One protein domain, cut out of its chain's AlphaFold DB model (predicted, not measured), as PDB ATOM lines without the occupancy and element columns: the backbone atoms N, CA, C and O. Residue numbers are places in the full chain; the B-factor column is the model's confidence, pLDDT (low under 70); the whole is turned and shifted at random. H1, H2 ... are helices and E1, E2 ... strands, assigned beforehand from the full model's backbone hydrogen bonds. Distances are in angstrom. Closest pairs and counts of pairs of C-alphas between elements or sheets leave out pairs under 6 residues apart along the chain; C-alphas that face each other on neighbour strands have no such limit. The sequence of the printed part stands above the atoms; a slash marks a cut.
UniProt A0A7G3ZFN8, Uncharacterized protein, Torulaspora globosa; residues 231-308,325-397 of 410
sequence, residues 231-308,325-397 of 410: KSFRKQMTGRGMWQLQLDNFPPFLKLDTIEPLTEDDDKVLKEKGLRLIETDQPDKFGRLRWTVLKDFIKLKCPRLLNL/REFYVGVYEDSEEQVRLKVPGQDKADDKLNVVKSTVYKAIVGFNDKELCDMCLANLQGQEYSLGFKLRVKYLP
ATOM      1  N   LYS A 231     108.171 163.251  92.165       92.25
ATOM      2  CA  LYS A 231     107.847 164.681  92.242       92.25
ATOM      3  C   LYS A 231     106.460 164.897  92.841       92.25
ATOM      4  O   LYS A 231     106.297 165.672  93.782       92.25
ATOM      5  N   SER A 232     105.466 164.140  92.370       91.75
ATOM      6  CA  SER A 232     104.097 164.199  92.896       91.75
ATOM      7  C   SER A 232     104.021 163.821  94.376       91.75
ATOM      8  O   SER A 232     103.289 164.459  95.133       91.75
ATOM      9  N   PHE A 233     104.774 162.807  94.815       93.12
ATOM     10  CA  PHE A 233     104.788 162.397  96.217       93.12
ATOM     11  C   PHE A 233     105.540 163.391  97.105       93.12
ATOM     12  O   PHE A 233     105.013 163.786  98.143       93.12
ATOM     13  N   ARG A 234     106.719 163.867  96.684       95.00
ATOM     14  CA  ARG A 234     107.468 164.906  97.408       95.00
ATOM     15  C   ARG A 234     106.663 166.193  97.540       95.00
ATOM     16  O   ARG A 234     106.624 166.766  98.629       95.00
ATOM     17  N   LYS A 235     105.936 166.606  96.494       95.19
ATOM     18  CA  LYS A 235     104.986 167.730  96.555       95.19
ATOM     19  C   LYS A 235     103.879 167.488  97.589       95.19
ATOM     20  O   LYS A 235     103.589 168.381  98.380       95.19
ATOM     21  N   GLN A 236     103.302 166.283  97.650       93.12
ATOM     22  CA  GLN A 236     102.287 165.934  98.658       93.12
ATOM     23  C   GLN A 236     102.836 165.910 100.092       93.12
ATOM     24  O   GLN A 236     102.176 166.421 100.993       93.12
ATOM     25  N   MET A 237     104.023 165.339 100.319       94.75
ATOM     26  CA  MET A 237     104.665 165.320 101.641       94.75
ATOM     27  C   MET A 237     105.030 166.742 102.091       94.75
ATOM     28  O   MET A 237     104.715 167.143 103.209       94.75
ATOM     29  N   THR A 238     105.593 167.543 101.186       95.38
ATOM     30  CA  THR A 238     105.957 168.945 101.441       95.38
ATOM     31  C   THR A 238     104.730 169.808 101.727       95.38
ATOM     32  O   THR A 238     104.713 170.537 102.714       95.38
ATOM     33  N   GLY A 239     103.655 169.668 100.942       94.00
ATOM     34  CA  GLY A 239     102.385 170.369 101.175       94.00
ATOM     35  C   GLY A 239     101.674 169.973 102.478       94.00
ATOM     36  O   GLY A 239     100.782 170.686 102.929       94.00
ATOM     37  N   ARG A 240     102.080 168.860 103.102       93.69
ATOM     38  CA  ARG A 240     101.645 168.425 104.440       93.69
ATOM     39  C   ARG A 240     102.618 168.828 105.558       93.69
ATOM     40  O   ARG A 240     102.353 168.509 106.711       93.69
ATOM     41  N   GLY A 241     103.723 169.508 105.241       94.88
ATOM     42  CA  GLY A 241     104.767 169.874 106.204       94.88
ATOM     43  C   GLY A 241     105.594 168.687 106.710       94.88
ATOM     44  O   GLY A 241     106.144 168.759 107.804       94.88
ATOM     45  N   MET A 242     105.654 167.586 105.954       96.06
ATOM     46  CA  MET A 242     106.297 166.343 106.387       96.06
ATOM     47  C   MET A 242     107.799 166.330 106.084       96.06
ATOM     48  O   MET A 242     108.235 166.650 104.971       96.06
ATOM     49  N   TRP A 243     108.577 165.879 107.067       96.88
ATOM     50  CA  TRP A 243     110.015 165.635 106.965       96.88
ATOM     51  C   TRP A 243     110.272 164.427 106.070       96.88
ATOM     52  O   TRP A 243     109.586 163.413 106.196       96.88
ATOM     53  N   GLN A 244     111.228 164.523 105.148       97.44
ATOM     54  CA  GLN A 244     111.424 163.526 104.095       97.44
ATOM     55  C   GLN A 244     112.822 162.911 104.158       97.44
ATOM     56  O   GLN A 244     113.825 163.624 104.192       97.44
ATOM     57  N   LEU A 245     112.874 161.579 104.109       98.19
ATOM     58  CA  LEU A 245     114.092 160.807 103.879       98.19
ATOM     59  C   LEU A 245     114.045 160.160 102.496       98.19
ATOM     60  O   LEU A 245     113.024 159.586 102.123       98.19
ATOM     61  N   GLN A 246     115.163 160.194 101.779       98.19
ATOM     62  CA  GLN A 246     115.423 159.348 100.618       98.19
ATOM     63  C   GLN A 246     116.200 158.110 101.062       98.19
ATOM     64  O   GLN A 246     117.180 158.228 101.800       98.19
ATOM     65  N   LEU A 247     115.773 156.937 100.601       98.38
ATOM     66  CA  LEU A 247     116.465 155.663 100.765       98.38
ATOM     67  C   LEU A 247     116.942 155.199  99.379       98.38
ATOM     68  O   LEU A 247     116.135 155.047  98.461       98.38
ATOM     69  N   ASP A 248     118.245 154.957  99.260       97.94
ATOM     70  CA  ASP A 248     118.930 154.449  98.068       97.94
ATOM     71  C   ASP A 248     119.594 153.083  98.359       97.94
ATOM     72  O   ASP A 248     119.783 152.695  99.516       97.94
ATOM     73  N   ASN A 249     120.096 152.433  97.300       97.56
ATOM     74  CA  ASN A 249     120.913 151.208  97.353       97.56
ATOM     75  C   ASN A 249     120.154 149.950  97.808       97.56
ATOM     76  O   ASN A 249     120.714 149.101  98.498       97.56
ATOM     77  N   PHE A 250     118.895 149.817  97.393       97.75
ATOM     78  CA  PHE A 250     118.183 148.538  97.421       97.75
ATOM     79  C   PHE A 250     118.814 147.530  96.438       97.75
ATOM     80  O   PHE A 250     119.467 147.957  95.478       97.75
ATOM     81  N   PRO A 251     118.603 146.211  96.619       97.19
ATOM     82  CA  PRO A 251     118.857 145.243  95.557       97.19
ATOM     83  C   PRO A 251     118.068 145.634  94.296       97.19
ATOM     84  O   PRO A 251     116.881 145.963  94.411       97.19
ATOM     85  N   PRO A 252     118.690 145.631  93.106       97.31
ATOM     86  CA  PRO A 252     117.977 145.907  91.867       97.31
ATOM     87  C   PRO A 252     117.065 144.729  91.505       97.31
ATOM     88  O   PRO A 252     117.357 143.591  91.861       97.31
ATOM     89  N   PHE A 253     115.986 144.974  90.761       97.19
ATOM     90  CA  PHE A 253     115.211 143.884  90.152       97.19
ATOM     91  C   PHE A 253     115.935 143.395  88.897       97.19
ATOM     92  O   PHE A 253     116.180 144.203  88.001       97.19
ATOM     93  N   LEU A 254     116.273 142.106  88.822       97.56
ATOM     94  CA  LEU A 254     116.920 141.518  87.645       97.56
ATOM     95  C   LEU A 254     115.859 141.007  86.660       97.56
ATOM     96  O   LEU A 254     115.031 140.164  87.001       97.56
ATOM     97  N   LYS A 255     115.892 141.506  85.422       96.94
ATOM     98  CA  LYS A 255     115.012 141.065  84.332       96.94
ATOM     99  C   LYS A 255     115.619 139.825  83.675       96.94
ATOM    100  O   LYS A 255     116.314 139.940  82.668       96.94
ATOM    101  N   LEU A 256     115.439 138.653  84.288       95.44
ATOM    102  CA  LEU A 256     116.088 137.399  83.862       95.44
ATOM    103  C   LEU A 256     115.698 136.957  82.436       95.44
ATOM    104  O   LEU A 256     116.464 136.268  81.775       95.44
ATOM    105  N   ASP A 257     114.564 137.445  81.928       96.62
ATOM    106  CA  ASP A 257     114.131 137.375  80.524       96.62
ATOM    107  C   ASP A 257     115.041 138.142  79.541       96.62
ATOM    108  O   ASP A 257     114.894 138.016  78.329       96.62
ATOM    109  N   THR A 258     115.981 138.935  80.058       96.88
ATOM    110  CA  THR A 258     116.954 139.740  79.301       96.88
ATOM    111  C   THR A 258     118.405 139.331  79.571       96.88
ATOM    112  O   THR A 258     119.313 140.142  79.395       96.88
ATOM    113  N   ILE A 259     118.624 138.099  80.045       96.00
ATOM    114  CA  ILE A 259     119.962 137.509  80.155       96.00
ATOM    115  C   ILE A 259     120.533 137.279  78.753       96.00
ATOM    116  O   ILE A 259     119.961 136.554  77.941       96.00
ATOM    117  N   GLU A 260     121.692 137.877  78.503       95.88
ATOM    118  CA  GLU A 260     122.503 137.683  77.303       95.88
ATOM    119  C   GLU A 260     123.892 137.169  77.747       95.88
ATOM    120  O   GLU A 260     124.481 137.740  78.675       95.88
ATOM    121  N   PRO A 261     124.429 136.085  77.150       95.00
ATOM    122  CA  PRO A 261     125.758 135.582  77.494       95.00
ATOM    123  C   PRO A 261     126.826 136.595  77.072       95.00
ATOM    124  O   PRO A 261     126.751 137.167  75.985       95.00
ATOM    125  N   LEU A 262     127.823 136.818  77.928       94.50
ATOM    126  CA  LEU A 262     128.827 137.860  77.732       94.50
ATOM    127  C   LEU A 262     130.153 137.257  77.252       94.50
ATOM    128  O   LEU A 262     130.636 136.289  77.840       94.50
ATOM    129  N   THR A 263     130.759 137.826  76.206       94.25
ATOM    130  CA  THR A 263     132.107 137.419  75.774       94.25
ATOM    131  C   THR A 263     133.181 138.011  76.694       94.25
ATOM    132  O   THR A 263     132.942 139.000  77.391       94.25
ATOM    133  N   GLU A 264     134.389 137.437  76.704       91.50
ATOM    134  CA  GLU A 264     135.493 137.965  77.520       91.50
ATOM    135  C   GLU A 264     135.895 139.398  77.137       91.50
ATOM    136  O   GLU A 264     136.301 140.178  78.000       91.50
ATOM    137  N   ASP A 265     135.792 139.753  75.856       94.19
ATOM    138  CA  ASP A 265     136.126 141.094  75.374       94.19
ATOM    139  C   ASP A 265     135.023 142.102  75.716       94.19
ATOM    140  O   ASP A 265     135.327 143.210  76.168       94.19
ATOM    141  N   ASP A 266     133.751 141.699  75.636       94.12
ATOM    142  CA  ASP A 266     132.644 142.524  76.123       94.12
ATOM    143  C   ASP A 266     132.735 142.748  77.642       94.12
ATOM    144  O   ASP A 266     132.532 143.869  78.106       94.12
ATOM    145  N   ASP A 267     133.097 141.735  78.439       93.38
ATOM    146  CA  ASP A 267     133.304 141.904  79.884       93.38
ATOM    147  C   ASP A 267     134.437 142.891  80.202       93.38
ATOM    148  O   ASP A 267     134.270 143.712  81.104       93.38
ATOM    149  N   LYS A 268     135.548 142.897  79.451       94.56
ATOM    150  CA  LYS A 268     136.602 143.924  79.601       94.56
ATOM    151  C   LYS A 268     136.035 145.327  79.356       94.56
ATOM    152  O   LYS A 268     136.164 146.196  80.219       94.56
ATOM    153  N   VAL A 269     135.312 145.527  78.253       95.50
ATOM    154  CA  VAL A 269     134.691 146.823  77.917       95.50
ATOM    155  C   VAL A 269     133.636 147.244  78.953       95.50
ATOM    156  O   VAL A 269     133.538 148.420  79.309       95.50
ATOM    157  N   LEU A 270     132.834 146.311  79.473       93.25
ATOM    158  CA  LEU A 270     131.830 146.599  80.501       93.25
ATOM    159  C   LEU A 270     132.455 146.825  81.893       93.25
ATOM    160  O   LEU A 270     131.925 147.628  82.667       93.25
ATOM    161  N   LYS A 271     133.596 146.192  82.210       93.50
ATOM    162  CA  LYS A 271     134.427 146.499  83.391       93.50
ATOM    163  C   LYS A 271     134.975 147.922  83.325       93.50
ATOM    164  O   LYS A 271     134.834 148.655  84.300       93.50
ATOM    165  N   GLU A 272     135.537 148.327  82.187       94.88
ATOM    166  CA  GLU A 272     136.070 149.681  81.968       94.88
ATOM    167  C   GLU A 272     134.980 150.759  82.044       94.88
ATOM    168  O   GLU A 272     135.193 151.820  82.627       94.88
ATOM    169  N   LYS A 273     133.768 150.458  81.559       94.12
ATOM    170  CA  LYS A 273     132.570 151.301  81.742       94.12
ATOM    171  C   LYS A 273     132.033 151.325  83.183       94.12
ATOM    172  O   LYS A 273     131.053 152.018  83.449       94.12
ATOM    173  N   GLY A 274     132.627 150.571  84.108       94.75
ATOM    174  CA  GLY A 274     132.236 150.542  85.516       94.75
ATOM    175  C   GLY A 274     130.936 149.789  85.814       94.75
ATOM    176  O   GLY A 274     130.365 149.992  86.887       94.75
ATOM    177  N   LEU A 275     130.447 148.917  84.915       93.31
ATOM    178  CA  LEU A 275     129.228 148.146  85.185       93.31
ATOM    179  C   LEU A 275     129.432 147.240  86.399       93.31
ATOM    180  O   LEU A 275     130.385 146.453  86.469       93.31
ATOM    181  N   ARG A 276     128.488 147.320  87.338       94.44
ATOM    182  CA  ARG A 276     128.505 146.547  88.578       94.44
ATOM    183  C   ARG A 276     128.405 145.047  88.286       94.44
ATOM    184  O   ARG A 276     127.560 144.617  87.504       94.44
ATOM    185  N   LEU A 277     129.259 144.273  88.954       96.06
ATOM    186  CA  LEU A 277     129.172 142.816  89.015       96.06
ATOM    187  C   LEU A 277     128.262 142.412  90.184       96.06
ATOM    188  O   LEU A 277     128.382 142.954  91.286       96.06
ATOM    189  N   ILE A 278     127.360 141.470  89.932       96.25
ATOM    190  CA  ILE A 278     126.532 140.788  90.925       96.25
ATOM    191  C   ILE A 278     126.875 139.303  90.830       96.25
ATOM    192  O   ILE A 278     126.645 138.673  89.799       96.25
ATOM    193  N   GLU A 279     127.428 138.755  91.906       95.31
ATOM    194  CA  GLU A 279     127.686 137.323  92.048       95.31
ATOM    195  C   GLU A 279     126.595 136.735  92.951       95.31
ATOM    196  O   GLU A 279     126.418 137.188  94.084       95.31
ATOM    197  N   THR A 280     125.805 135.788  92.442       94.62
ATOM    198  CA  THR A 280     124.703 135.176  93.200       94.62
ATOM    199  C   THR A 280     124.322 133.813  92.636       94.62
ATOM    200  O   THR A 280     124.166 133.651  91.431       94.62
ATOM    201  N   ASP A 281     124.137 132.836  93.520       93.25
ATOM    202  CA  ASP A 281     123.590 131.511  93.208       93.25
ATOM    203  C   ASP A 281     122.072 131.539  92.949       93.25
ATOM    204  O   ASP A 281     121.517 130.603  92.383       93.25
ATOM    205  N   GLN A 282     121.385 132.605  93.379       93.94
ATOM    206  CA  GLN A 282     119.924 132.705  93.418       93.94
ATOM    207  C   GLN A 282     119.447 134.030  92.794       93.94
ATOM    208  O   GLN A 282     118.922 134.900  93.503       93.94
ATOM    209  N   PRO A 283     119.602 134.205  91.465       94.56
ATOM    210  CA  PRO A 283     119.211 135.431  90.768       94.56
ATOM    211  C   PRO A 283     117.713 135.755  90.916       94.56
ATOM    212  O   PRO A 283     117.355 136.929  90.998       94.56
ATOM    213  N   ASP A 284     116.843 134.750  91.071       94.38
ATOM    214  CA  ASP A 284     115.396 134.925  91.291       94.38
ATOM    215  C   ASP A 284     115.040 135.702  92.572       94.38
ATOM    216  O   ASP A 284     113.952 136.273  92.681       94.38
ATOM    217  N   LYS A 285     115.951 135.765  93.558       94.56
ATOM    218  CA  LYS A 285     115.737 136.545  94.790       94.56
ATOM    219  C   LYS A 285     115.804 138.056  94.567       94.56
ATOM    220  O   LYS A 285     115.315 138.811  95.411       94.56
ATOM    221  N   PHE A 286     116.356 138.513  93.445       96.50
ATOM    222  CA  PHE A 286     116.410 139.924  93.064       96.50
ATOM    223  C   PHE A 286     115.071 140.387  92.468       96.50
ATOM    224  O   PHE A 286     114.963 140.732  91.292       96.50
ATOM    225  N   GLY A 287     114.025 140.354  93.297       94.38
ATOM    226  CA  GLY A 287     112.654 140.722  92.945       94.38
ATOM    227  C   GLY A 287     112.361 142.230  92.994       94.38
ATOM    228  O   GLY A 287     113.151 143.037  93.480       94.38
ATOM    229  N   ARG A 288     111.168 142.622  92.527       94.38
ATOM    230  CA  ARG A 288     110.697 144.020  92.573       94.38
ATOM    231  C   ARG A 288     110.508 144.516  94.007       94.38
ATOM    232  O   ARG A 288     109.834 143.859  94.807       94.38
ATOM    233  N   LEU A 289     110.995 145.721  94.304       93.69
ATOM    234  CA  LEU A 289     110.807 146.350  95.612       93.69
ATOM    235  C   LEU A 289     109.325 146.686  95.860       93.69
ATOM    236  O   LEU A 289     108.690 147.402  95.087       93.69
ATOM    237  N   ARG A 290     108.766 146.186  96.970       92.12
ATOM    238  CA  ARG A 290     107.380 146.455  97.391       92.12
ATOM    239  C   ARG A 290     107.356 147.454  98.547       92.12
ATOM    240  O   ARG A 290     107.981 147.222  99.580       92.12
ATOM    241  N   TRP A 291     106.574 148.527  98.408       91.44
ATOM    242  CA  TRP A 291     106.453 149.573  99.434       91.44
ATOM    243  C   TRP A 291     105.923 149.049 100.778       91.44
ATOM    244  O   TRP A 291     106.296 149.582 101.818       91.44
ATOM    245  N   THR A 292     105.091 147.999 100.775       90.19
ATOM    246  CA  THR A 292     104.596 147.339 101.994       90.19
ATOM    247  C   THR A 292     105.736 146.694 102.774       90.19
ATOM    248  O   THR A 292     105.931 147.009 103.942       90.19
ATOM    249  N   VAL A 293     106.552 145.872 102.108       92.38
ATOM    250  CA  VAL A 293     107.719 145.204 102.708       92.38
ATOM    251  C   VAL A 293     108.720 146.235 103.241       92.38
ATOM    252  O   VAL A 293     109.210 146.093 104.359       92.38
ATOM    253  N   LEU A 294     108.950 147.328 102.504       95.06
ATOM    254  CA  LEU A 294     109.796 148.426 102.975       95.06
ATOM    255  C   LEU A 294     109.207 149.142 104.203       95.06
ATOM    256  O   LEU A 294     109.924 149.393 105.171       95.06
ATOM    257  N   LYS A 295     107.902 149.444 104.203       92.88
ATOM    258  CA  LYS A 295     107.205 150.043 105.356       92.88
ATOM    259  C   LYS A 295     107.343 149.179 106.608       92.88
ATOM    260  O   LYS A 295     107.491 149.702 107.711       92.88
ATOM    261  N   ASP A 296     107.331 147.870 106.424       90.69
ATOM    262  CA  ASP A 296     107.385 146.894 107.498       90.69
ATOM    263  C   ASP A 296     108.808 146.715 108.034       90.69
ATOM    264  O   ASP A 296     109.015 146.751 109.248       90.69
ATOM    265  N   PHE A 297     109.807 146.678 107.147       94.31
ATOM    266  CA  PHE A 297     111.222 146.777 107.510       94.31
ATOM    267  C   PHE A 297     111.515 148.040 108.340       94.31
ATOM    268  O   PHE A 297     112.153 147.956 109.390       94.31
ATOM    269  N   ILE A 298     110.990 149.203 107.927       94.62
ATOM    270  CA  ILE A 298     111.157 150.474 108.652       94.62
ATOM    271  C   ILE A 298     110.574 150.383 110.070       94.62
ATOM    272  O   ILE A 298     111.261 150.743 111.026       94.62
ATOM    273  N   LYS A 299     109.354 149.848 110.238       91.56
ATOM    274  CA  LYS A 299     108.751 149.626 111.569       91.56
ATOM    275  C   LYS A 299     109.596 148.697 112.446       91.56
ATOM    276  O   LYS A 299     109.768 148.972 113.630       91.56
ATOM    277  N   LEU A 300     110.115 147.605 111.878       90.19
ATOM    278  CA  LEU A 300     110.929 146.627 112.608       90.19
ATOM    279  C   LEU A 300     112.264 147.220 113.077       90.19
ATOM    280  O   LEU A 300     112.691 146.932 114.195       90.19
ATOM    281  N   LYS A 301     112.903 148.060 112.252       91.81
ATOM    282  CA  LYS A 301     114.160 148.754 112.584       91.81
ATOM    283  C   LYS A 301     113.966 149.986 113.475       91.81
ATOM    284  O   LYS A 301     114.926 150.425 114.097       91.81
ATOM    285  N   CYS A 302     112.751 150.529 113.574       90.12
ATOM    286  CA  CYS A 302     112.453 151.747 114.335       90.12
ATOM    287  C   CYS A 302     111.320 151.521 115.360       90.12
ATOM    288  O   CYS A 302     110.195 151.974 115.138       90.12
ATOM    289  N   PRO A 303     111.586 150.870 116.514       79.19
ATOM    290  CA  PRO A 303     110.542 150.408 117.435       79.19
ATOM    291  C   PRO A 303     109.604 151.486 118.007       79.19
ATOM    292  O   PRO A 303     108.492 151.145 118.407       79.19
ATOM    293  N   ARG A 304     109.975 152.783 118.018       83.06
ATOM    294  CA  ARG A 304     109.029 153.862 118.392       83.06
ATOM    295  C   ARG A 304     107.792 153.871 117.471       83.06
ATOM    296  O   ARG A 304     106.690 154.039 117.985       83.06
ATOM    297  N   LEU A 305     107.937 153.536 116.182       81.81
ATOM    298  CA  LEU A 305     106.828 153.387 115.213       81.81
ATOM    299  C   LEU A 305     105.894 152.193 115.509       81.81
ATOM    300  O   LEU A 305     104.806 152.089 114.949       81.81
ATOM    301  N   LEU A 306     106.302 151.260 116.377       72.44
ATOM    302  CA  LEU A 306     105.436 150.191 116.896       72.44
ATOM    303  C   LEU A 306     104.767 150.587 118.226       72.44
ATOM    304  O   LEU A 306     103.772 149.980 118.628       72.44
ATOM    305  N   ASN A 307     105.309 151.588 118.925       66.94
ATOM    306  CA  ASN A 307     104.891 151.968 120.275       66.94
ATOM    307  C   ASN A 307     103.861 153.095 120.333       66.94
ATOM    308  O   ASN A 307     103.102 153.136 121.292       66.94
ATOM    309  N   LEU A 308     103.749 153.914 119.289       60.81
ATOM    310  CA  LEU A 308     102.715 154.952 119.169       60.81
ATOM    311  C   LEU A 308     101.275 154.390 119.108       60.81
ATOM    312  O   LEU A 308     100.313 155.110 119.337       60.81
ATOM    313  N   ARG A 325      98.527 157.397 109.921       62.19
ATOM    314  CA  ARG A 325      99.023 158.724 109.500       62.19
ATOM    315  C   ARG A 325     100.482 159.057 109.827       62.19
ATOM    316  O   ARG A 325     100.981 160.023 109.262       62.19
ATOM    317  N   GLU A 326     101.158 158.316 110.707       76.88
ATOM    318  CA  GLU A 326     102.481 158.694 111.255       76.88
ATOM    319  C   GLU A 326     103.566 158.902 110.189       76.88
ATOM    320  O   GLU A 326     104.317 159.882 110.244       76.88
ATOM    321  N   PHE A 327     103.627 157.993 109.210       92.06
ATOM    322  CA  PHE A 327     104.557 158.074 108.092       92.06
ATOM    323  C   PHE A 327     104.021 157.406 106.816       92.06
ATOM    324  O   PHE A 327     103.290 156.405 106.852       92.06
ATOM    325  N   TYR A 328     104.432 157.943 105.666       93.88
ATOM    326  CA  TYR A 328     104.123 157.418 104.335       93.88
ATOM    327  C   TYR A 328     105.396 156.909 103.664       93.88
ATOM    328  O   TYR A 328     106.448 157.527 103.782       93.88
ATOM    329  N   VAL A 329     105.285 155.794 102.940       94.88
ATOM    330  CA  VAL A 329     106.385 155.188 102.177       94.88
ATOM    331  C   VAL A 329     106.001 155.173 100.712       94.88
ATOM    332  O   VAL A 329     104.901 154.748 100.360       94.88
ATOM    333  N   GLY A 330     106.925 155.618  99.876       94.75
ATOM    334  CA  GLY A 330     106.801 155.654  98.435       94.75
ATOM    335  C   GLY A 330     108.008 155.015  97.771       94.75
ATOM    336  O   GLY A 330     109.125 155.269  98.203       94.75
ATOM    337  N   VAL A 331     107.797 154.187  96.749       95.62
ATOM    338  CA  VAL A 331     108.858 153.456  96.034       95.62
ATOM    339  C   VAL A 331     108.737 153.739  94.544       95.62
ATOM    340  O   VAL A 331     107.628 153.694  94.013       95.62
ATOM    341  N   TYR A 332     109.863 153.992  93.879       94.62
ATOM    342  CA  TYR A 332     109.929 154.224  92.440       94.62
ATOM    343  C   TYR A 332     111.142 153.568  91.790       94.62
ATOM    344  O   TYR A 332     112.150 153.280  92.435       94.62
ATOM    345  N   GLU A 333     110.993 153.341  90.491       94.62
ATOM    346  CA  GLU A 333     112.053 152.965  89.564       94.62
ATOM    347  C   GLU A 333     112.827 154.242  89.214       94.62
ATOM    348  O   GLU A 333     112.229 155.223  88.770       94.62
ATOM    349  N   ASP A 334     114.129 154.248  89.488       95.38
ATOM    350  CA  ASP A 334     115.013 155.406  89.320       95.38
ATOM    351  C   ASP A 334     115.728 155.361  87.965       95.38
ATOM    352  O   ASP A 334     115.619 156.279  87.153       95.38
ATOM    353  N   SER A 335     116.393 154.238  87.697       95.38
ATOM    354  CA  SER A 335     117.110 153.952  86.456       95.38
ATOM    355  C   SER A 335     116.877 152.504  86.011       95.38
ATOM    356  O   SER A 335     116.584 151.610  86.813       95.38
ATOM    357  N   GLU A 336     117.017 152.267  84.705       96.38
ATOM    358  CA  GLU A 336     117.291 150.931  84.177       96.38
ATOM    359  C   GLU A 336     118.763 150.867  83.771       96.38
ATOM    360  O   GLU A 336     119.235 151.704  83.004       96.38
ATOM    361  N   GLU A 337     119.480 149.877  84.293       96.12
ATOM    362  CA  GLU A 337     120.928 149.723  84.150       96.12
ATOM    363  C   GLU A 337     121.256 148.285  83.748       96.12
ATOM    364  O   GLU A 337     120.638 147.336  84.235       96.12
ATOM    365  N   GLN A 338     122.248 148.098  82.879       96.62
ATOM    366  CA  GLN A 338     122.831 146.776  82.656       96.62
ATOM    367  C   GLN A 338     123.776 146.433  83.809       96.62
ATOM    368  O   GLN A 338     124.607 147.248  84.207       96.62
ATOM    369  N   VAL A 339     123.671 145.210  84.320       97.19
ATOM    370  CA  VAL A 339     124.590 144.661  85.323       97.19
ATOM    371  C   VAL A 339     125.199 143.370  84.809       97.19
ATOM    372  O   VAL A 339     124.569 142.618  84.062       97.19
ATOM    373  N   ARG A 340     126.442 143.120  85.213       96.88
ATOM    374  CA  ARG A 340     127.130 141.863  84.935       96.88
ATOM    375  C   ARG A 340     126.717 140.865  86.007       96.88
ATOM    376  O   ARG A 340     126.817 141.166  87.195       96.88
ATOM    377  N   LEU A 341     126.222 139.709  85.593       96.50
ATOM    378  CA  LEU A 341     125.699 138.659  86.457       96.50
ATOM    379  C   LEU A 341     126.590 137.423  86.344       96.50
ATOM    380  O   LEU A 341     126.798 136.898  85.249       96.50
ATOM    381  N   LYS A 342     127.080 136.948  87.487       95.19
ATOM    382  CA  LYS A 342     127.804 135.685  87.612       95.19
ATOM    383  C   LYS A 342     126.994 134.736  88.491       95.19
ATOM    384  O   LYS A 342     126.748 135.045  89.657       95.19
ATOM    385  N   VAL A 343     126.591 133.598  87.926       92.62
ATOM    386  CA  VAL A 343     125.830 132.557  88.630       92.62
ATOM    387  C   VAL A 343     126.752 131.361  88.881       92.62
ATOM    388  O   VAL A 343     127.004 130.588  87.956       92.62
ATOM    389  N   PRO A 344     127.316 131.206  90.093       87.12
ATOM    390  CA  PRO A 344     128.243 130.124  90.373       87.12
ATOM    391  C   PRO A 344     127.515 128.775  90.417       87.12
ATOM    392  O   PRO A 344     126.551 128.599  91.159       87.12
ATOM    393  N   GLY A 345     128.045 127.791  89.687       72.25
ATOM    394  CA  GLY A 345     127.753 126.375  89.926       72.25
ATOM    395  C   GLY A 345     126.711 125.699  89.034       72.25
ATOM    396  O   GLY A 345     126.362 124.562  89.343       72.25
ATOM    397  N   GLN A 346     126.240 126.320  87.943       59.50
ATOM    398  CA  GLN A 346     125.296 125.641  87.041       59.50
ATOM    399  C   GLN A 346     125.964 124.572  86.152       59.50
ATOM    400  O   GLN A 346     125.346 123.546  85.906       59.50
ATOM    401  N   ASP A 347     127.239 124.749  85.778       55.69
ATOM    402  CA  ASP A 347     128.122 123.682  85.280       55.69
ATOM    403  C   ASP A 347     129.588 124.006  85.612       55.69
ATOM    404  O   ASP A 347     130.062 125.116  85.380       55.69
ATOM    405  N   LYS A 348     130.346 123.038  86.149       56.56
ATOM    406  CA  LYS A 348     131.709 123.260  86.695       56.56
ATOM    407  C   LYS A 348     132.803 123.572  85.657       56.56
ATOM    408  O   LYS A 348     133.960 123.716  86.041       56.56
ATOM    409  N   ALA A 349     132.460 123.630  84.373       56.53
ATOM    410  CA  ALA A 349     133.397 123.895  83.281       56.53
ATOM    411  C   ALA A 349     133.365 125.349  82.779       56.53
ATOM    412  O   ALA A 349     134.327 125.775  82.153       56.53
ATOM    413  N   ASP A 350     132.290 126.097  83.052       60.72
ATOM    414  CA  ASP A 350     132.036 127.405  82.442       60.72
ATOM    415  C   ASP A 350     131.445 128.374  83.477       60.72
ATOM    416  O   ASP A 350     130.242 128.387  83.741       60.72
ATOM    417  N   ASP A 351     132.300 129.230  84.035       73.75
ATOM    418  CA  ASP A 351     131.944 130.308  84.969       73.75
ATOM    419  C   ASP A 351     131.313 131.492  84.190       73.75
ATOM    420  O   ASP A 351     131.806 132.621  84.196       73.75
ATOM    421  N   LYS A 352     130.250 131.196  83.422       82.50
ATOM    422  CA  LYS A 352     129.652 132.074  82.402       82.50
ATOM    423  C   LYS A 352     129.161 133.385  83.003       82.50
ATOM    424  O   LYS A 352     128.149 133.436  83.707       82.50
ATOM    425  N   LEU A 353     129.856 134.466  82.653       93.06
ATOM    426  CA  LEU A 353     129.328 135.807  82.830       93.06
ATOM    427  C   LEU A 353     128.177 136.047  81.854       93.06
ATOM    428  O   LEU A 353     128.233 135.699  80.677       93.06
ATOM    429  N   ASN A 354     127.150 136.709  82.362       95.38
ATOM    430  CA  ASN A 354     126.026 137.195  81.585       95.38
ATOM    431  C   ASN A 354     125.899 138.704  81.797       95.38
ATOM    432  O   ASN A 354     126.304 139.235  82.836       95.38
ATOM    433  N   VAL A 355     125.294 139.403  80.845       96.94
ATOM    434  CA  VAL A 355     124.750 140.743  81.066       96.94
ATOM    435  C   VAL A 355     123.234 140.634  81.173       96.94
ATOM    436  O   VAL A 355     122.602 139.851  80.470       96.94
ATOM    437  N   VAL A 356     122.641 141.385  82.097       97.44
ATOM    438  CA  VAL A 356     121.192 141.390  82.321       97.44
ATOM    439  C   VAL A 356     120.717 142.813  82.574       97.44
ATOM    440  O   VAL A 356     121.422 143.617  83.195       97.44
ATOM    441  N   LYS A 357     119.520 143.160  82.090       97.75
ATOM    442  CA  LYS A 357     118.911 144.456  82.413       97.75
ATOM    443  C   LYS A 357     118.370 144.406  83.833       97.75
ATOM    444  O   LYS A 357     117.732 143.441  84.251       97.75
ATOM    445  N   SER A 358     118.610 145.472  84.572       97.38
ATOM    446  CA  SER A 358     118.203 145.604  85.959       97.38
ATOM    447  C   SER A 358     117.477 146.921  86.183       97.38
ATOM    448  O   SER A 358     117.695 147.897  85.466       97.38
ATOM    449  N   THR A 359     116.591 146.946  87.172       97.00
ATOM    450  CA  THR A 359     115.865 148.152  87.570       97.00
ATOM    451  C   THR A 359     116.307 148.559  88.967       97.00
ATOM    452  O   THR A 359     116.128 147.802  89.925       97.00
ATOM    453  N   VAL A 360     116.893 149.750  89.079       96.88
ATOM    454  CA  VAL A 360     117.327 150.330  90.351       96.88
ATOM    455  C   VAL A 360     116.143 151.035  90.995       96.88
ATOM    456  O   VAL A 360     115.446 151.827  90.358       96.88
ATOM    457  N   TYR A 361     115.915 150.752  92.276       96.94
ATOM    458  CA  TYR A 361     114.859 151.389  93.051       96.94
ATOM    459  C   TYR A 361     115.404 152.462  93.983       96.94
ATOM    460  O   TYR A 361     116.492 152.335  94.555       96.94
ATOM    461  N   LYS A 362     114.561 153.463  94.217       97.31
ATOM    462  CA  LYS A 362     114.665 154.414  95.319       97.31
ATOM    463  C   LYS A 362     113.345 154.475  96.071       97.31
ATOM    464  O   LYS A 362     112.294 154.058  95.575       97.31
ATOM    465  N   ALA A 363     113.397 155.003  97.285       97.44
ATOM    466  CA  ALA A 363     112.208 155.230  98.083       97.44
ATOM    467  C   ALA A 363     112.263 156.566  98.820       97.44
ATOM    468  O   ALA A 363     113.333 157.039  99.194       97.44
ATOM    469  N   ILE A 364     111.091 157.146  99.066       97.31
ATOM    470  CA  ILE A 364     110.924 158.312  99.933       97.31
ATOM    471  C   ILE A 364     110.039 157.925 101.103       97.31
ATOM    472  O   ILE A 364     108.994 157.291 100.932       97.31
ATOM    473  N   VAL A 365     110.447 158.351 102.291       97.06
ATOM    474  CA  VAL A 365     109.688 158.179 103.522       97.06
ATOM    475  C   VAL A 365     109.389 159.554 104.102       97.06
ATOM    476  O   VAL A 365     110.308 160.305 104.419       97.06
ATOM    477  N   GLY A 366     108.105 159.896 104.200       96.62
ATOM    478  CA  GLY A 366     107.635 161.142 104.804       96.62
ATOM    479  C   GLY A 366     107.147 160.910 106.232       96.62
ATOM    480  O   GLY A 366     106.346 160.000 106.438       96.62
ATOM    481  N   PHE A 367     107.558 161.747 107.184       95.50
ATOM    482  CA  PHE A 367     107.200 161.698 108.608       95.50
ATOM    483  C   PHE A 367     106.545 163.011 109.057       95.50
ATOM    484  O   PHE A 367     107.001 164.087 108.674       95.50
ATOM    485  N   ASN A 368     105.504 162.949 109.896       92.19
ATOM    486  CA  ASN A 368     104.923 164.171 110.484       92.19
ATOM    487  C   ASN A 368     105.814 164.764 111.587       92.19
ATOM    488  O   ASN A 368     105.816 165.972 111.800       92.19
ATOM    489  N   ASP A 369     106.550 163.906 112.294       91.69
ATOM    490  CA  ASP A 369     107.411 164.273 113.415       91.69
ATOM    491  C   ASP A 369     108.884 164.247 112.991       91.69
ATOM    492  O   ASP A 369     109.353 163.295 112.355       91.69
ATOM    493  N   LYS A 370     109.611 165.301 113.370       93.81
ATOM    494  CA  LYS A 370     111.046 165.418 113.140       93.81
ATOM    495  C   LYS A 370     111.824 164.396 113.967       93.81
ATOM    496  O   LYS A 370     112.743 163.790 113.432       93.81
ATOM    497  N   GLU A 371     111.449 164.139 115.225       93.19
ATOM    498  CA  GLU A 371     112.168 163.163 116.060       93.19
ATOM    499  C   GLU A 371     112.114 161.755 115.463       93.19
ATOM    500  O   GLU A 371     113.112 161.032 115.463       93.19
ATOM    501  N   LEU A 372     110.950 161.362 114.933       91.94
ATOM    502  CA  LEU A 372     110.796 160.086 114.236       91.94
ATOM    503  C   LEU A 372     111.639 160.047 112.960       91.94
ATOM    504  O   LEU A 372     112.279 159.031 112.707       91.94
ATOM    505  N   CYS A 373     111.685 161.141 112.196       95.44
ATOM    506  CA  CYS A 373     112.529 161.255 111.008       95.44
ATOM    507  C   CYS A 373     114.021 161.087 111.352       95.44
ATOM    508  O   CYS A 373     114.693 160.226 110.780       95.44
ATOM    509  N   ASP A 374     114.508 161.838 112.342       96.00
ATOM    510  CA  ASP A 374     115.900 161.828 112.794       96.00
ATOM    511  C   ASP A 374     116.314 160.444 113.329       96.00
ATOM    512  O   ASP A 374     117.351 159.896 112.942       96.00
ATOM    513  N   MET A 375     115.465 159.834 114.162       94.75
ATOM    514  CA  MET A 375     115.655 158.473 114.668       94.75
ATOM    515  C   MET A 375     115.654 157.441 113.530       94.75
ATOM    516  O   MET A 375     116.482 156.528 113.527       94.75
ATOM    517  N   CYS A 376     114.739 157.551 112.562       95.62
ATOM    518  CA  CYS A 376     114.687 156.637 111.424       95.62
ATOM    519  C   CYS A 376     115.930 156.750 110.542       95.62
ATOM    520  O   CYS A 376     116.446 155.719 110.118       95.62
ATOM    521  N   LEU A 377     116.459 157.955 110.307       97.25
ATOM    522  CA  LEU A 377     117.715 158.124 109.578       97.25
ATOM    523  C   LEU A 377     118.873 157.424 110.300       97.25
ATOM    524  O   LEU A 377     119.573 156.627 109.676       97.25
ATOM    525  N   ALA A 378     119.031 157.649 111.607       97.06
ATOM    526  CA  ALA A 378     120.085 157.013 112.398       97.06
ATOM    527  C   ALA A 378     119.966 155.476 112.419       97.06
ATOM    528  O   ALA A 378     120.965 154.776 112.267       97.06
ATOM    529  N   ASN A 379     118.747 154.946 112.557       96.38
ATOM    530  CA  ASN A 379     118.506 153.504 112.637       96.38
ATOM    531  C   ASN A 379     118.587 152.779 111.289       96.38
ATOM    532  O   ASN A 379     118.860 151.583 111.289       96.38
ATOM    533  N   LEU A 380     118.303 153.446 110.164       97.56
ATOM    534  CA  LEU A 380     118.269 152.829 108.829       97.56
ATOM    535  C   LEU A 380     119.584 152.999 108.053       97.56
ATOM    536  O   LEU A 380     119.880 152.178 107.184       97.56
ATOM    537  N   GLN A 381     120.375 154.031 108.352       98.00
ATOM    538  CA  GLN A 381     121.643 154.292 107.673       98.00
ATOM    539  C   GLN A 381     122.610 153.109 107.819       98.00
ATOM    540  O   GLN A 381     122.952 152.689 108.922       98.00
ATOM    541  N   GLY A 382     123.064 152.556 106.691       97.38
ATOM    542  CA  GLY A 382     123.986 151.420 106.663       97.38
ATOM    543  C   GLY A 382     123.382 150.072 107.080       97.38
ATOM    544  O   GLY A 382     124.107 149.075 107.076       97.38
ATOM    545  N   GLN A 383     122.083 149.999 107.403       97.38
ATOM    546  CA  GLN A 383     121.410 148.721 107.647       97.38
ATOM    547  C   GLN A 383     121.314 147.914 106.362       97.38
ATOM    548  O   GLN A 383     120.929 148.441 105.319       97.38
ATOM    549  N   GLU A 384     121.584 146.616 106.451       97.19
ATOM    550  CA  GLU A 384     121.257 145.695 105.371       97.19
ATOM    551  C   GLU A 384     119.735 145.548 105.240       97.19
ATOM    552  O   GLU A 384     119.040 145.302 106.231       97.19
ATOM    553  N   TYR A 385     119.233 145.720 104.016       96.44
ATOM    554  CA  TYR A 385     117.840 145.459 103.663       96.44
ATOM    555  C   TYR A 385     117.651 143.988 103.277       96.44
ATOM    556  O   TYR A 385     116.837 143.290 103.879       96.44
ATOM    557  N   SER A 386     118.440 143.514 102.309       94.94
ATOM    558  CA  SER A 386     118.581 142.102 101.937       94.94
ATOM    559  C   SER A 386     119.768 141.908 100.981       94.94
ATOM    560  O   SER A 386     120.251 142.872 100.386       94.94
ATOM    561  N   LEU A 387     120.219 140.659 100.806       94.25
ATOM    562  CA  LEU A 387     121.222 140.252  99.804       94.25
ATOM    563  C   LEU A 387     122.566 141.016  99.905       94.25
ATOM    564  O   LEU A 387     123.215 141.269  98.893       94.25
ATOM    565  N   GLY A 388     122.974 141.441 101.106       94.88
ATOM    566  CA  GLY A 388     124.172 142.260 101.335       94.88
ATOM    567  C   GLY A 388     124.014 143.755 101.015       94.88
ATOM    568  O   GLY A 388     124.939 144.540 101.244       94.88
ATOM    569  N   PHE A 389     122.858 144.199 100.508       96.31
ATOM    570  CA  PHE A 389     122.626 145.599 100.148       96.31
ATOM    571  C   PHE A 389     122.303 146.442 101.385       96.31
ATOM    572  O   PHE A 389     121.219 146.356 101.968       96.31
ATOM    573  N   LYS A 390     123.263 147.291 101.768       98.12
ATOM    574  CA  LYS A 390     123.131 148.263 102.858       98.12
ATOM    575  C   LYS A 390     122.522 149.572 102.367       98.12
ATOM    576  O   LYS A 390     123.029 150.171 101.416       98.12
ATOM    577  N   LEU A 391     121.462 150.026 103.028       98.25
ATOM    578  CA  LEU A 391     120.739 151.244 102.673       98.25
ATOM    579  C   LEU A 391     121.610 152.488 102.860       98.25
ATOM    580  O   LEU A 391     122.324 152.628 103.856       98.25
ATOM    581  N   ARG A 392     121.494 153.427 101.918       98.50
ATOM    582  CA  ARG A 392     121.972 154.804 102.092       98.50
ATOM    583  C   ARG A 392     120.762 155.700 102.307       98.50
ATOM    584  O   ARG A 392     119.845 155.680 101.493       98.50
ATOM    585  N   VAL A 393     120.771 156.474 103.381       98.38
ATOM    586  CA  VAL A 393     119.658 157.318 103.811       98.38
ATOM    587  C   VAL A 393     120.113 158.772 103.826       98.38
ATOM    588  O   VAL A 393     121.191 159.089 104.328       98.38
ATOM    589  N   LYS A 394     119.310 159.662 103.245       97.94
ATOM    590  CA  LYS A 394     119.598 161.101 103.144       97.94
ATOM    591  C   LYS A 394     118.359 161.900 103.524       97.94
ATOM    592  O   LYS A 394     117.251 161.486 103.191       97.94
ATOM    593  N   TYR A 395     118.536 163.062 104.146       97.69
ATOM    594  CA  TYR A 395     117.454 164.044 104.210       97.69
ATOM    595  C   TYR A 395     117.157 164.598 102.823       97.69
ATOM    596  O   TYR A 395     118.073 164.887 102.052       97.69
ATOM    597  N   LEU A 396     115.875 164.805 102.549       96.44
ATOM    598  CA  LEU A 396     115.411 165.617 101.439       96.44
ATOM    599  C   LEU A 396     114.900 166.960 101.970       96.44
ATOM    600  O   LEU A 396     114.115 166.971 102.924       96.44
ATOM    601  N   PRO A 397     115.284 168.090 101.351       94.81
ATOM    602  CA  PRO A 397     114.631 169.358 101.627       94.81
ATOM    603  C   PRO A 397     113.165 169.323 101.150       94.81
ATOM    604  O   PRO A 397     112.800 168.482 100.309       94.81
TER     605      PRO A 397
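Overview. This is residues 231 to 308 and 325 to 397 of the 410 residues of an uncharacterized protein of Torulaspora globosa (UniProt A0A7G3ZFN8). A long, strongly twisted ribbon of two strands, the hairpin E4 and E5, runs through the domain. At one end E1 and E7 widen it, with H1 over one face and H3 and H5 over the other; at the other end E2 and E3 lie along its two sides, with H2 over the same face as H1. The printed part has 151 residues, with five named helices and seven named strands in the order H1 E1 E2 H2 E3 H3 H4 E4 E5 H5 E6 E7, class mixed. The six-stranded sheet is branched and mixed, with E3 and E4 its parallel pair. The whole is loose, with a radius of gyration of the C-alphas of 18.3 A, and only just elongated, spanning 56 by 28 by 24 A.

Along the chain. E4, residues 327 to 342, is 38.2 A long from C-alpha 327 at (104.557, 158.074, 108.092), and E5, residues 353 to 367, is 42.7 A. E4 bends by 81 degrees at residue 338, E5 by 54 degrees at 356. E1 is residues 243 to 248, E2 253 to 261, E3 277 to 279, E6 384 to 386 and E7 392 to 396, ending at (115.411, 165.617, 101.439). H1 is residues 231 to 239, from (107.847, 164.681, 92.242); H2 is 264 to 272, H3 291 to 301 with 15.3 A, H4 304 to 307 and H5 370 to 380 with 15.1 A.

Arrangement. E4 lies on one side of E5, antiparallel, with N 334 and O 360 2.9 A apart. On the other side are E1, with N 247 and O 363 at 2.8 A, and E2, with N 255 and O 357 at 2.9 A, both antiparallel to E5. E7 is antiparallel to E1, N 246 and O 394 at 2.8 A; E3 is parallel to E4, N 278 and O 340 at 2.8 A. H5 is on the sheet at a height of 8.4 A; its closest C-alphas to E7 are Leu 377 and Val 393, 6.1 A. On the same face H3 touches H5, about perpendicular at 90 degrees, C-alphas 301 and 379 6.4 A apart. H1, height 8.9 A, and H2, height 9.8 A, are on the opposite face. H4 and H3 touch only at the corner, only just, with 3 pairs of C-alphas within 8 A. E6 pairs with no named strand. Every O i to N i+4 pair is within hydrogen-bond range in H1, H2, H3 and H5; H4 is too short for one.

Size, cuts and confidence. The farthest C-alphas, Gly 241 and Ala 349, are 58.8 A apart. Residues 309 to 324 are not printed; C-alphas 308 and 325 are 11.0 A apart. The link E3 to H3 is long. Mean pLDDT of the printed part is 92.4; residues 307 to 308, 325 and 346 to 350 are under 70.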